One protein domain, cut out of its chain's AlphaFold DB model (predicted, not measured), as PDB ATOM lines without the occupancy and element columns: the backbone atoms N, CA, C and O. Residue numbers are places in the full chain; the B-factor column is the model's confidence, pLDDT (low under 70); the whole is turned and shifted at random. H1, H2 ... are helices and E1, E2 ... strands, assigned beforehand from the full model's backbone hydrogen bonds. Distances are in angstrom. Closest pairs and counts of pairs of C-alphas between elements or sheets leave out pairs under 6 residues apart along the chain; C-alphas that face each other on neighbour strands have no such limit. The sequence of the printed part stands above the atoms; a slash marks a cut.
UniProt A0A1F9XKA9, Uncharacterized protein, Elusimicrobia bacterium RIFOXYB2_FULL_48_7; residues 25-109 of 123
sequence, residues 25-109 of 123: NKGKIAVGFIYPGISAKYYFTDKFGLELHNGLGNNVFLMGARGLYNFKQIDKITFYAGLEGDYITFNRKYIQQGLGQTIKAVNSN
ATOM      1  N   ASN A  25     137.659 171.979 153.029       76.75
ATOM      2  CA  ASN A  25     138.149 170.629 152.743       76.75
ATOM      3  C   ASN A  25     139.350 170.260 153.616       76.75
ATOM      4  O   ASN A  25     139.691 169.086 153.703       76.75
ATOM      5  N   LYS A  26     139.968 171.220 154.312       87.88
ATOM      6  CA  LYS A  26     141.180 170.995 155.103       87.88
ATOM      7  C   LYS A  26     141.024 169.860 156.127       87.88
ATOM      8  O   LYS A  26     140.110 169.856 156.943       87.88
ATOM      9  N   GLY A  27     141.962 168.916 156.102       88.31
ATOM     10  CA  GLY A  27     142.030 167.769 157.008       88.31
ATOM     11  C   GLY A  27     141.042 166.643 156.693       88.31
ATOM     12  O   GLY A  27     141.053 165.626 157.384       88.31
ATOM     13  N   LYS A  28     140.197 166.784 155.663       88.12
ATOM     14  CA  LYS A  28     139.219 165.757 155.292       88.12
ATOM     15  C   LYS A  28     139.874 164.668 154.440       88.12
ATOM     16  O   LYS A  28     140.697 164.947 153.563       88.12
ATOM     17  N   ILE A  29     139.468 163.426 154.701       90.94
ATOM     18  CA  ILE A  29     139.782 162.258 153.877       90.94
ATOM     19  C   ILE A  29     138.529 161.902 153.081       90.94
ATOM     20  O   ILE A  29     137.443 161.820 153.650       90.94
ATOM     21  N   ALA A  30     138.680 161.675 151.779       88.50
ATOM     22  CA  ALA A  30     137.608 161.164 150.932       88.50
ATOM     23  C   ALA A  30     138.060 159.884 150.235       88.50
ATOM     24  O   ALA A  30     139.225 159.747 149.876       88.50
ATOM     25  N   VAL A  31     137.140 158.950 150.027       91.56
ATOM     26  CA  VAL A  31     137.378 157.747 149.227       91.56
ATOM     27  C   VAL A  31     136.493 157.794 147.992       91.56
ATOM     28  O   VAL A  31     135.366 158.284 148.045       91.56
ATOM     29  N   GLY A  32     137.024 157.336 146.868       86.94
ATOM     30  CA  GLY A  32     136.368 157.389 145.572       86.94
ATOM     31  C   GLY A  32     136.532 156.092 144.799       86.94
ATOM     32  O   GLY A  32     137.353 155.236 145.126       86.94
ATOM     33  N   PHE A  33     135.739 155.966 143.742       86.75
ATOM     34  CA  PHE A  33     135.868 154.900 142.761       86.75
ATOM     35  C   PHE A  33     136.372 155.497 141.447       86.75
ATOM     36  O   PHE A  33     135.809 156.469 140.948       86.75
ATOM     37  N   ILE A  34     137.413 154.893 140.877       83.00
ATOM     38  CA  ILE A  34     137.915 155.173 139.527       83.00
ATOM     39  C   ILE A  34     137.822 153.857 138.779       83.00
ATOM     40  O   ILE A  34     138.525 152.927 139.131       83.00
ATOM     41  N   TYR A  35     136.943 153.718 137.791       78.69
ATOM     42  CA  TYR A  35     136.741 152.413 137.161       78.69
ATOM     43  C   TYR A  35     137.904 152.034 136.218       78.69
ATOM     44  O   TYR A  35     138.187 152.812 135.305       78.69
ATOM     45  N   PRO A  36     138.521 150.835 136.347       81.69
ATOM     46  CA  PRO A  36     138.350 149.823 137.402       81.69
ATOM     47  C   PRO A  36     139.340 150.026 138.564       81.69
ATOM     48  O   PRO A  36     140.539 149.862 138.363       81.69
ATOM     49  N   GLY A  37     138.878 150.338 139.781       87.44
ATOM     50  CA  GLY A  37     139.781 150.826 140.831       87.44
ATOM     51  C   GLY A  37     139.138 151.706 141.905       87.44
ATOM     52  O   GLY A  37     137.928 151.959 141.909       87.44
ATOM     53  N   ILE A  38     139.975 152.159 142.836       92.88
ATOM     54  CA  ILE A  38     139.598 153.004 143.973       92.88
ATOM     55  C   ILE A  38     140.588 154.158 144.122       92.88
ATOM     56  O   ILE A  38     141.716 154.104 143.628       92.88
ATOM     57  N   SER A  39     140.162 155.206 144.816       93.12
ATOM     58  CA  SER A  39     141.022 156.320 145.180       93.12
ATOM     59  C   SER A  39     140.789 156.781 146.612       93.12
ATOM     60  O   SER A  39     139.722 156.583 147.193       93.12
ATOM     61  N   ALA A  40     141.818 157.386 147.189       93.81
ATOM     62  CA  ALA A  40     141.802 158.018 148.492       93.81
ATOM     63  C   ALA A  40     142.381 159.427 148.356       93.81
ATOM     64  O   ALA A  40     143.456 159.618 147.794       93.81
ATOM     65  N   LYS A  41     141.669 160.422 148.871       94.31
ATOM     66  CA  LYS A  41     142.028 161.836 148.836       94.31
ATOM     67  C   LYS A  41     142.279 162.335 150.239       94.31
ATOM     68  O   LYS A  41     141.517 162.016 151.146       94.31
ATOM     69  N   TYR A  42     143.289 163.174 150.386       93.19
ATOM     70  CA  TYR A  42     143.545 163.943 151.590       93.19
ATOM     71  C   TYR A  42     143.750 165.412 151.229       93.19
ATOM     72  O   TYR A  42     144.498 165.736 150.308       93.19
ATOM     73  N   TYR A  43     143.094 166.306 151.955       92.81
ATOM     74  CA  TYR A  43     143.153 167.742 151.702       92.81
ATOM     75  C   TYR A  43     144.007 168.443 152.762       92.81
ATOM     76  O   TYR A  43     143.646 168.506 153.934       92.81
ATOM     77  N   PHE A  44     145.144 169.006 152.353       91.31
ATOM     78  CA  PHE A  44     146.039 169.761 153.242       91.31
ATOM     79  C   PHE A  44     145.480 171.150 153.576       91.31
ATOM     80  O   PHE A  44     145.757 171.707 154.640       91.31
ATOM     81  N   THR A  45     144.707 171.721 152.650       90.31
ATOM     82  CA  THR A  45     143.992 172.997 152.789       90.31
ATOM     83  C   THR A  45     142.635 172.893 152.088       90.31
ATOM     84  O   THR A  45     142.336 171.882 151.458       90.31
ATOM     85  N   ASP A  46     141.816 173.944 152.134       88.31
ATOM     86  CA  ASP A  46     140.529 173.950 151.421       88.31
ATOM     87  C   ASP A  46     140.689 173.917 149.893       88.31
ATOM     88  O   ASP A  46     139.818 173.424 149.168       88.31
ATOM     89  N   LYS A  47     141.839 174.401 149.409       90.06
ATOM     90  CA  LYS A  47     142.177 174.456 147.985       90.06
ATOM     91  C   LYS A  47     143.064 173.307 147.538       90.06
ATOM     92  O   LYS A  47     142.911 172.846 146.419       90.06
ATOM     93  N   PHE A  48     143.982 172.843 148.377       92.31
ATOM     94  CA  PHE A  48     145.004 171.876 147.980       92.31
ATOM     95  C   PHE A  48     144.785 170.511 148.613       92.31
ATOM     96  O   PHE A  48     144.574 170.400 149.823       92.31
ATOM     97  N   GLY A  49     144.925 169.469 147.802       93.75
ATOM     98  CA  GLY A  49     144.876 168.086 148.253       93.75
ATOM     99  C   GLY A  49     145.759 167.167 147.425       93.75
ATOM    100  O   GLY A  49     146.375 167.579 146.445       93.75
ATOM    101  N   LEU A  50     145.811 165.912 147.843       95.94
ATOM    102  CA  LEU A  50     146.475 164.818 147.157       95.94
ATOM    103  C   LEU A  50     145.494 163.657 147.049       95.94
ATOM    104  O   LEU A  50     144.841 163.301 148.026       95.94
ATOM    105  N   GLU A  51     145.404 163.067 145.870       94.56
ATOM    106  CA  GLU A  51     144.683 161.834 145.595       94.56
ATOM    107  C   GLU A  51     145.697 160.728 145.316       94.56
ATOM    108  O   GLU A  51     146.549 160.885 144.451       94.56
ATOM    109  N   LEU A  52     145.603 159.609 146.023       96.25
ATOM    110  CA  LEU A  52     146.236 158.351 145.641       96.25
ATOM    111  C   LEU A  52     145.173 157.468 145.003       96.25
ATOM    112  O   LEU A  52     144.066 157.357 145.527       96.25
ATOM    113  N   HIS A  53     145.495 156.828 143.889       93.88
ATOM    114  CA  HIS A  53     144.563 155.945 143.202       93.88
ATOM    115  C   HIS A  53     145.257 154.705 142.672       93.88
ATOM    116  O   HIS A  53     146.441 154.708 142.336       93.88
ATOM    117  N   ASN A  54     144.494 153.626 142.587       93.12
ATOM    118  CA  ASN A  54     144.942 152.390 141.980       93.12
ATOM    119  C   ASN A  54     143.846 151.817 141.091       93.12
ATOM    120  O   ASN A  54     142.662 151.853 141.426       93.12
ATOM    121  N   GLY A  55     144.273 151.260 139.963       89.75
ATOM    122  CA  GLY A  55     143.427 150.600 138.992       89.75
ATOM    123  C   GLY A  55     143.867 149.162 138.740       89.75
ATOM    124  O   GLY A  55     145.060 148.865 138.646       89.75
ATOM    125  N   LEU A  56     142.891 148.266 138.624       86.12
ATOM    126  CA  LEU A  56     143.091 146.851 138.325       86.12
ATOM    127  C   LEU A  56     142.363 146.507 137.028       86.12
ATOM    128  O   LEU A  56     141.141 146.382 136.998       86.12
ATOM    129  N   GLY A  57     143.125 146.349 135.951       81.00
ATOM    130  CA  GLY A  57     142.637 145.864 134.666       81.00
ATOM    131  C   GLY A  57     143.079 144.428 134.390       81.00
ATOM    132  O   GLY A  57     143.964 143.884 135.053       81.00
ATOM    133  N   ASN A  58     142.504 143.818 133.352       78.31
ATOM    134  CA  ASN A  58     142.959 142.522 132.848       78.31
ATOM    135  C   ASN A  58     144.426 142.630 132.398       78.31
ATOM    136  O   ASN A  58     144.709 143.101 131.300       78.31
ATOM    137  N   ASN A  59     145.347 142.175 133.250       82.19
ATOM    138  CA  ASN A  59     146.805 142.198 133.057       82.19
ATOM    139  C   ASN A  59     147.481 143.575 133.146       82.19
ATOM    140  O   ASN A  59     148.665 143.674 132.818       82.19
ATOM    141  N   VAL A  60     146.772 144.601 133.616       83.81
ATOM    142  CA  VAL A  60     147.319 145.950 133.818       83.81
ATOM    143  C   VAL A  60     147.116 146.344 135.271       83.81
ATOM    144  O   VAL A  60     145.993 146.313 135.772       83.81
ATOM    145  N   PHE A  61     148.200 146.715 135.939       88.12
ATOM    146  CA  PHE A  61     148.146 147.363 137.242       88.12
ATOM    147  C   PHE A  61     148.539 148.826 137.062       88.12
ATOM    148  O   PHE A  61     149.583 149.123 136.478       88.12
ATOM    149  N   LEU A  62     147.680 149.717 137.545       90.62
ATOM    150  CA  LEU A  62     147.885 151.156 137.522       90.62
ATOM    151  C   LEU A  62     147.902 151.658 138.961       90.62
ATOM    152  O   LEU A  62     147.042 151.295 139.760       90.62
ATOM    153  N   MET A  63     148.877 152.486 139.294       94.19
ATOM    154  CA  MET A  63     148.946 153.179 140.572       94.19
ATOM    155  C   MET A  63     149.410 154.597 140.302       94.19
ATOM    156  O   MET A  63     150.407 154.780 139.614       94.19
ATOM    157  N   GLY A  64     148.706 155.579 140.840       94.00
ATOM    158  CA  GLY A  64     148.976 156.975 140.557       94.00
ATOM    159  C   GLY A  64     148.760 157.864 141.763       94.00
ATOM    160  O   GLY A  64     148.128 157.488 142.759       94.00
ATOM    161  N   ALA A  65     149.335 159.053 141.660       95.62
ATOM    162  CA  ALA A  65     149.117 160.138 142.591       95.62
ATOM    163  C   ALA A  65     148.768 161.407 141.812       95.62
ATOM    164  O   ALA A  65     149.438 161.755 140.839       95.62
ATOM    165  N   ARG A  66     147.751 162.132 142.278       95.19
ATOM    166  CA  ARG A  66     147.293 163.387 141.686       95.19
ATOM    167  C   ARG A  66     147.269 164.498 142.727       95.19
ATOM    168  O   ARG A  66     146.551 164.420 143.721       95.19
ATOM    169  N   GLY A  67     148.029 165.561 142.488       94.31
ATOM    170  CA  GLY A  67     147.901 166.815 143.229       94.31
ATOM    171  C   GLY A  67     146.644 167.555 142.782       94.31
ATOM    172  O   GLY A  67     146.385 167.651 141.587       94.31
ATOM    173  N   LEU A  68     145.864 168.073 143.727       93.50
ATOM    174  CA  LEU A  68     144.574 168.719 143.486       93.50
ATOM    175  C   LEU A  68     144.633 170.204 143.861       93.50
ATOM    176  O   LEU A  68     145.143 170.553 144.927       93.50
ATOM    177  N   TYR A  69     144.043 171.053 143.021       91.69
ATOM    178  CA  TYR A  69     143.758 172.463 143.275       91.69
ATOM    179  C   TYR A  69     142.275 172.759 143.013       91.69
ATOM    180  O   TYR A  69     141.846 172.897 141.867       91.69
ATOM    181  N   ASN A  70     141.484 172.863 144.078       91.12
ATOM    182  CA  ASN A  70     140.083 173.263 144.038       91.12
ATOM    183  C   ASN A  70     139.996 174.777 143.809       91.12
ATOM    184  O   ASN A  70     140.429 175.566 144.654       91.12
ATOM    185  N   PHE A  71     139.410 175.190 142.688       90.25
ATOM    186  CA  PHE A  71     139.318 176.607 142.321       90.25
ATOM    187  C   PHE A  71     137.897 177.168 142.385       90.25
ATOM    188  O   PHE A  71     137.733 178.386 142.444       90.25
ATOM    189  N   LYS A  72     136.866 176.314 142.380       85.75
ATOM    190  CA  LYS A  72     135.471 176.758 142.461       85.75
ATOM    191  C   LYS A  72     134.590 175.698 143.103       85.75
ATOM    192  O   LYS A  72     134.663 174.533 142.729       85.75
ATOM    193  N   GLN A  73     133.716 176.118 144.009       85.62
ATOM    194  CA  GLN A  73     132.653 175.285 144.558       85.62
ATOM    195  C   GLN A  73     131.305 175.900 144.176       85.62
ATOM    196  O   GLN A  73     131.107 177.102 144.340       85.62
ATOM    197  N   ILE A  74     130.414 175.088 143.608       86.00
ATOM    198  CA  ILE A  74     129.027 175.447 143.298       86.00
ATOM    199  C   ILE A  74     128.157 174.405 143.993       86.00
ATOM    200  O   ILE A  74     128.147 173.239 143.597       86.00
ATOM    201  N   ASP A  75     127.482 174.811 145.065       85.06
ATOM    202  CA  ASP A  75     126.722 173.928 145.948       85.06
ATOM    203  C   ASP A  75     127.569 172.740 146.453       85.06
ATOM    204  O   ASP A  75     128.520 172.902 147.225       85.06
ATOM    205  N   LYS A  76     127.235 171.531 145.990       81.44
ATOM    206  CA  LYS A  76     127.896 170.263 146.330       81.44
ATOM    207  C   LYS A  76     128.945 169.833 145.300       81.44
ATOM    208  O   LYS A  76     129.551 168.777 145.456       81.44
ATOM    209  N   ILE A  77     129.138 170.612 144.235       82.31
ATOM    210  CA  ILE A  77     130.061 170.305 143.143       82.31
ATOM    211  C   ILE A  77     131.317 171.156 143.307       82.31
ATOM    212  O   ILE A  77     131.266 172.386 143.273       82.31
ATOM    213  N   THR A  78     132.463 170.492 143.433       85.69
ATOM    214  CA  THR A  78     133.771 171.149 143.515       85.69
ATOM    215  C   THR A  78     134.533 170.935 142.217       85.69
ATOM    216  O   THR A  78     134.846 169.806 141.842       85.69
ATOM    217  N   PHE A  79     134.859 172.034 141.544       85.06
ATOM    218  CA  PHE A  79     135.749 172.053 140.395       85.06
ATOM    219  C   PHE A  79     137.197 172.127 140.863       85.06
ATOM    220  O   PHE A  79     137.559 172.949 141.716       85.06
ATOM    221  N   TYR A  80     138.030 171.281 140.269       90.94
ATOM    222  CA  TYR A  80     139.441 171.185 140.588       90.94
ATOM    223  C   TYR A  80     140.279 171.041 139.319       90.94
ATOM    224  O   TYR A  80     139.818 170.518 138.306       90.94
ATOM    225  N   ALA A  81     141.513 171.525 139.385       92.62
ATOM    226  CA  ALA A  81     142.582 171.200 138.452       92.62
ATOM    227  C   ALA A  81     143.578 170.281 139.165       92.62
ATOM    228  O   ALA A  81     143.641 170.277 140.396       92.62
ATOM    229  N   GLY A  82     144.360 169.505 138.423       91.94
ATOM    230  CA  GLY A  82     145.355 168.645 139.044       91.94
ATOM    231  C   GLY A  82     146.484 168.235 138.119       91.94
ATOM    232  O   GLY A  82     146.348 168.286 136.899       91.94
ATOM    233  N   LEU A  83     147.595 167.845 138.737       94.88
ATOM    234  CA  LEU A  83     148.740 167.226 138.075       94.88
ATOM    235  C   LEU A  83     148.844 165.788 138.559       94.88
ATOM    236  O   LEU A  83     148.783 165.543 139.762       94.88
ATOM    237  N   GLU A  84     148.994 164.861 137.624       94.31
ATOM    238  CA  GLU A  84     148.944 163.422 137.865       94.31
ATOM    239  C   GLU A  84     150.235 162.763 137.402       94.31
ATOM    240  O   GLU A  84     150.787 163.105 136.355       94.31
ATOM    241  N   GLY A  85     150.725 161.839 138.222       94.62
ATOM    242  CA  GLY A  85     151.836 160.965 137.899       94.62
ATOM    243  C   GLY A  85     151.406 159.521 138.087       94.62
ATOM    244  O   GLY A  85     151.087 159.116 139.208       94.62
ATOM    245  N   ASP A  86     151.444 158.755 136.999       93.50
ATOM    246  CA  ASP A  86     151.006 157.365 136.968       93.50
ATOM    247  C   ASP A  86     152.165 156.396 136.772       93.50
ATOM    248  O   ASP A  86     153.051 156.581 135.935       93.50
ATOM    249  N   TYR A  87     152.100 155.297 137.510       92.06
ATOM    250  CA  TYR A  87     152.899 154.109 137.302       92.06
ATOM    251  C   TYR A  87     152.017 152.996 136.738       92.06
ATOM    252  O   TYR A  87     151.091 152.509 137.391       92.06
ATOM    253  N   ILE A  88     152.333 152.569 135.516       91.62
ATOM    254  CA  ILE A  88     151.593 151.533 134.795       91.62
ATOM    255  C   ILE A  88     152.512 150.335 134.587       91.62
ATOM    256  O   ILE A  88     153.610 150.465 134.046       91.62
ATOM    257  N   THR A  89     152.055 149.151 134.987       89.19
ATOM    258  CA  THR A  89     152.776 147.897 134.759       89.19
ATOM    259  C   THR A  89     151.885 146.844 134.118       89.19
ATOM    260  O   THR A  89     150.694 146.720 134.413       89.19
ATOM    261  N   PHE A  90     152.492 146.064 133.226       87.12
ATOM    262  CA  PHE A  90     151.834 145.022 132.452       87.12
ATOM    263  C   PHE A  90     152.308 143.653 132.933       87.12
ATOM    264  O   PHE A  90     153.510 143.392 133.044       87.12
ATOM    265  N   ASN A  91     151.369 142.745 133.196       76.94
ATOM    266  CA  ASN A  91     151.713 141.392 133.612       76.94
ATOM    267  C   ASN A  91     152.394 140.641 132.452       76.94
ATOM    268  O   ASN A  91     151.775 140.299 131.441       76.94
ATOM    269  N   ARG A  92     153.697 140.369 132.609       61.75
ATOM    270  CA  ARG A  92     154.582 139.811 131.570       61.75
ATOM    271  C   ARG A  92     154.193 138.421 131.060       61.75
ATOM    272  O   ARG A  92     154.681 138.031 130.000       61.75
ATOM    273  N   LYS A  93     153.304 137.691 131.748       60.34
ATOM    274  CA  LYS A  93     152.870 136.346 131.326       60.34
ATOM    275  C   LYS A  93     152.248 136.305 129.920       60.34
ATOM    276  O   LYS A  93     152.326 135.264 129.278       60.34
ATOM    277  N   TYR A  94     151.713 137.418 129.410       51.16
ATOM    278  CA  TYR A  94     151.111 137.478 128.069       51.16
ATOM    279  C   TYR A  94     151.983 138.151 127.000       51.16
ATOM    280  O   TYR A  94     151.797 137.884 125.816       51.16
ATOM    281  N   ILE A  95     152.994 138.942 127.382       53.00
ATOM    282  CA  ILE A  95     153.921 139.563 126.413       53.00
ATOM    283  C   ILE A  95     154.785 138.485 125.728       53.00
ATOM    284  O   ILE A  95     155.069 138.569 124.535       53.00
ATOM    285  N   GLN A  96     155.134 137.410 126.446       50.81
ATOM    286  CA  GLN A  96     155.869 136.272 125.874       50.81
ATOM    287  C   GLN A  96     155.016 135.358 124.978       50.81
ATOM    288  O   GLN A  96     155.561 134.709 124.085       50.81
ATOM    289  N   GLN A  97     153.693 135.309 125.166       51.50
ATOM    290  CA  GLN A  97     152.823 134.461 124.340       51.50
ATOM    291  C   GLN A  97     152.675 135.004 122.912       51.50
ATOM    292  O   GLN A  97     152.613 134.208 121.977       51.50
ATOM    293  N   GLY A  98     152.717 136.329 122.721       49.81
ATOM    294  CA  GLY A  98     152.726 136.945 121.388       49.81
ATOM    295  C   GLY A  98     153.990 136.612 120.585       49.81
ATOM    296  O   GLY A  98     153.901 136.162 119.448       49.81
ATOM    297  N   LEU A  99     155.174 136.733 121.196       52.16
ATOM    298  CA  LEU A  99     156.449 136.397 120.541       52.16
ATOM    299  C   LEU A  99     156.600 134.892 120.265       52.16
ATOM    300  O   LEU A  99     157.073 134.502 119.198       52.16
ATOM    301  N   GLY A 100     156.166 134.037 121.196       52.59
ATOM    302  CA  GLY A 100     156.226 132.583 121.026       52.59
ATOM    303  C   GLY A 100     155.339 132.061 119.889       52.59
ATOM    304  O   GLY A 100     155.705 131.091 119.223       52.59
ATOM    305  N   GLN A 101     154.201 132.713 119.626       53.19
ATOM    306  CA  GLN A 101     153.320 132.361 118.511       53.19
ATOM    307  C   GLN A 101     153.875 132.830 117.162       53.19
ATOM    308  O   GLN A 101     153.851 132.053 116.207       53.19
ATOM    309  N   THR A 102     154.469 134.025 117.084       53.69
ATOM    310  CA  THR A 102     155.115 134.509 115.852       53.69
ATOM    311  C   THR A 102     156.314 133.642 115.460       53.69
ATOM    312  O   THR A 102     156.455 133.280 114.294       53.69
ATOM    313  N   ILE A 103     157.141 133.215 116.423       55.06
ATOM    314  CA  ILE A 103     158.293 132.336 116.146       55.06
ATOM    315  C   ILE A 103     157.835 130.939 115.698       55.06
ATOM    316  O   ILE A 103     158.422 130.367 114.777       55.06
ATOM    317  N   LYS A 104     156.761 130.389 116.285       52.81
ATOM    318  CA  LYS A 104     156.186 129.112 115.824       52.81
ATOM    319  C   LYS A 104     155.577 129.223 114.425       52.81
ATOM    320  O   LYS A 104     155.821 128.334 113.614       52.81
ATOM    321  N   ALA A 105     154.871 130.315 114.123       54.69
ATOM    322  CA  ALA A 105     154.272 130.560 112.812       54.69
ATOM    323  C   ALA A 105     155.326 130.748 111.706       54.69
ATOM    324  O   ALA A 105     155.171 130.204 110.615       54.69
ATOM    325  N   VAL A 106     156.430 131.452 111.987       56.41
ATOM    326  CA  VAL A 106     157.559 131.589 111.049       56.41
ATOM    327  C   VAL A 106     158.243 130.238 110.817       56.41
ATOM    328  O   VAL A 106     158.483 129.858 109.674       56.41
ATOM    329  N   ASN A 107     158.490 129.458 111.871       52.84
ATOM    330  CA  ASN A 107     159.182 128.171 111.751       52.84
ATOM    331  C   ASN A 107     158.347 127.111 110.996       52.84
ATOM    332  O   ASN A 107     158.896 126.328 110.221       52.84
ATOM    333  N   SER A 108     157.015 127.119 111.136       54.16
ATOM    334  CA  SER A 108     156.131 126.255 110.340       54.16
ATOM    335  C   SER A 108     156.008 126.686 108.874       54.16
ATOM    336  O   SER A 108     155.799 125.837 108.011       54.16
ATOM    337  N   ASN A 109     156.158 127.980 108.570       53.47
ATOM    338  CA  ASN A 109     156.082 128.491 107.193       53.47
ATOM    339  C   ASN A 109     157.391 128.269 106.413       53.47
ATOM    340  O   ASN A 109     157.359 128.107 105.198       53.47
TER     341      ASN A 109
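This is residues 25 to 109 of the 123 residues of an uncharacterized protein of Elusimicrobia bacterium RIFOXYB2_FULL_48_7 (UniProt A0A1F9XKA9). Five antiparallel strands in a meander, each beside the one before, make a twisted, curled sheet, and helix H1 sticks out beyond one end as a free tail. The printed part has 85 residues, with E1 to E5 in sheet order, then H1; the class is mixed. It is extended, spanning 66 by 19 by 18 A, with a radius of gyration of the C-alphas of 20.0 A.

Start at edge strand E1, residues 29 to 33; its hairpin with E2, residues 37 to 43, has N 30 and O 41 within hydrogen-bond range at 2.9 A. Then E3, residues 48 to 57, brings O 52 to N 40, 2.8 A. Next, E4, residues 60 to 74, has O 66 and N 51 at 2.8 A. Edge strand E5, residues 77 to 90, has O 87 and N 63 at 2.9 A. E4 bends by 82 degrees at residue 71, E5 by 72 degrees at residue 81. H1, residues 95 to 109, is not on the sheet; 10 of its 11 O i to N i+4 pairs are within range.

Find C-alpha 29 at (139.782, 162.258, 153.877), where E1 begins. E4 runs 36.0 A, E5 35.0 A and H1 22.3 A, to C-alpha 109 at (156.082, 128.491, 107.193).

The C-alphas farthest apart, Asp 75 and Asn 109, are 66.5 A apart. The printed part has no cut, and its links are tight. Residues 92 to 109 are under pLDDT 70.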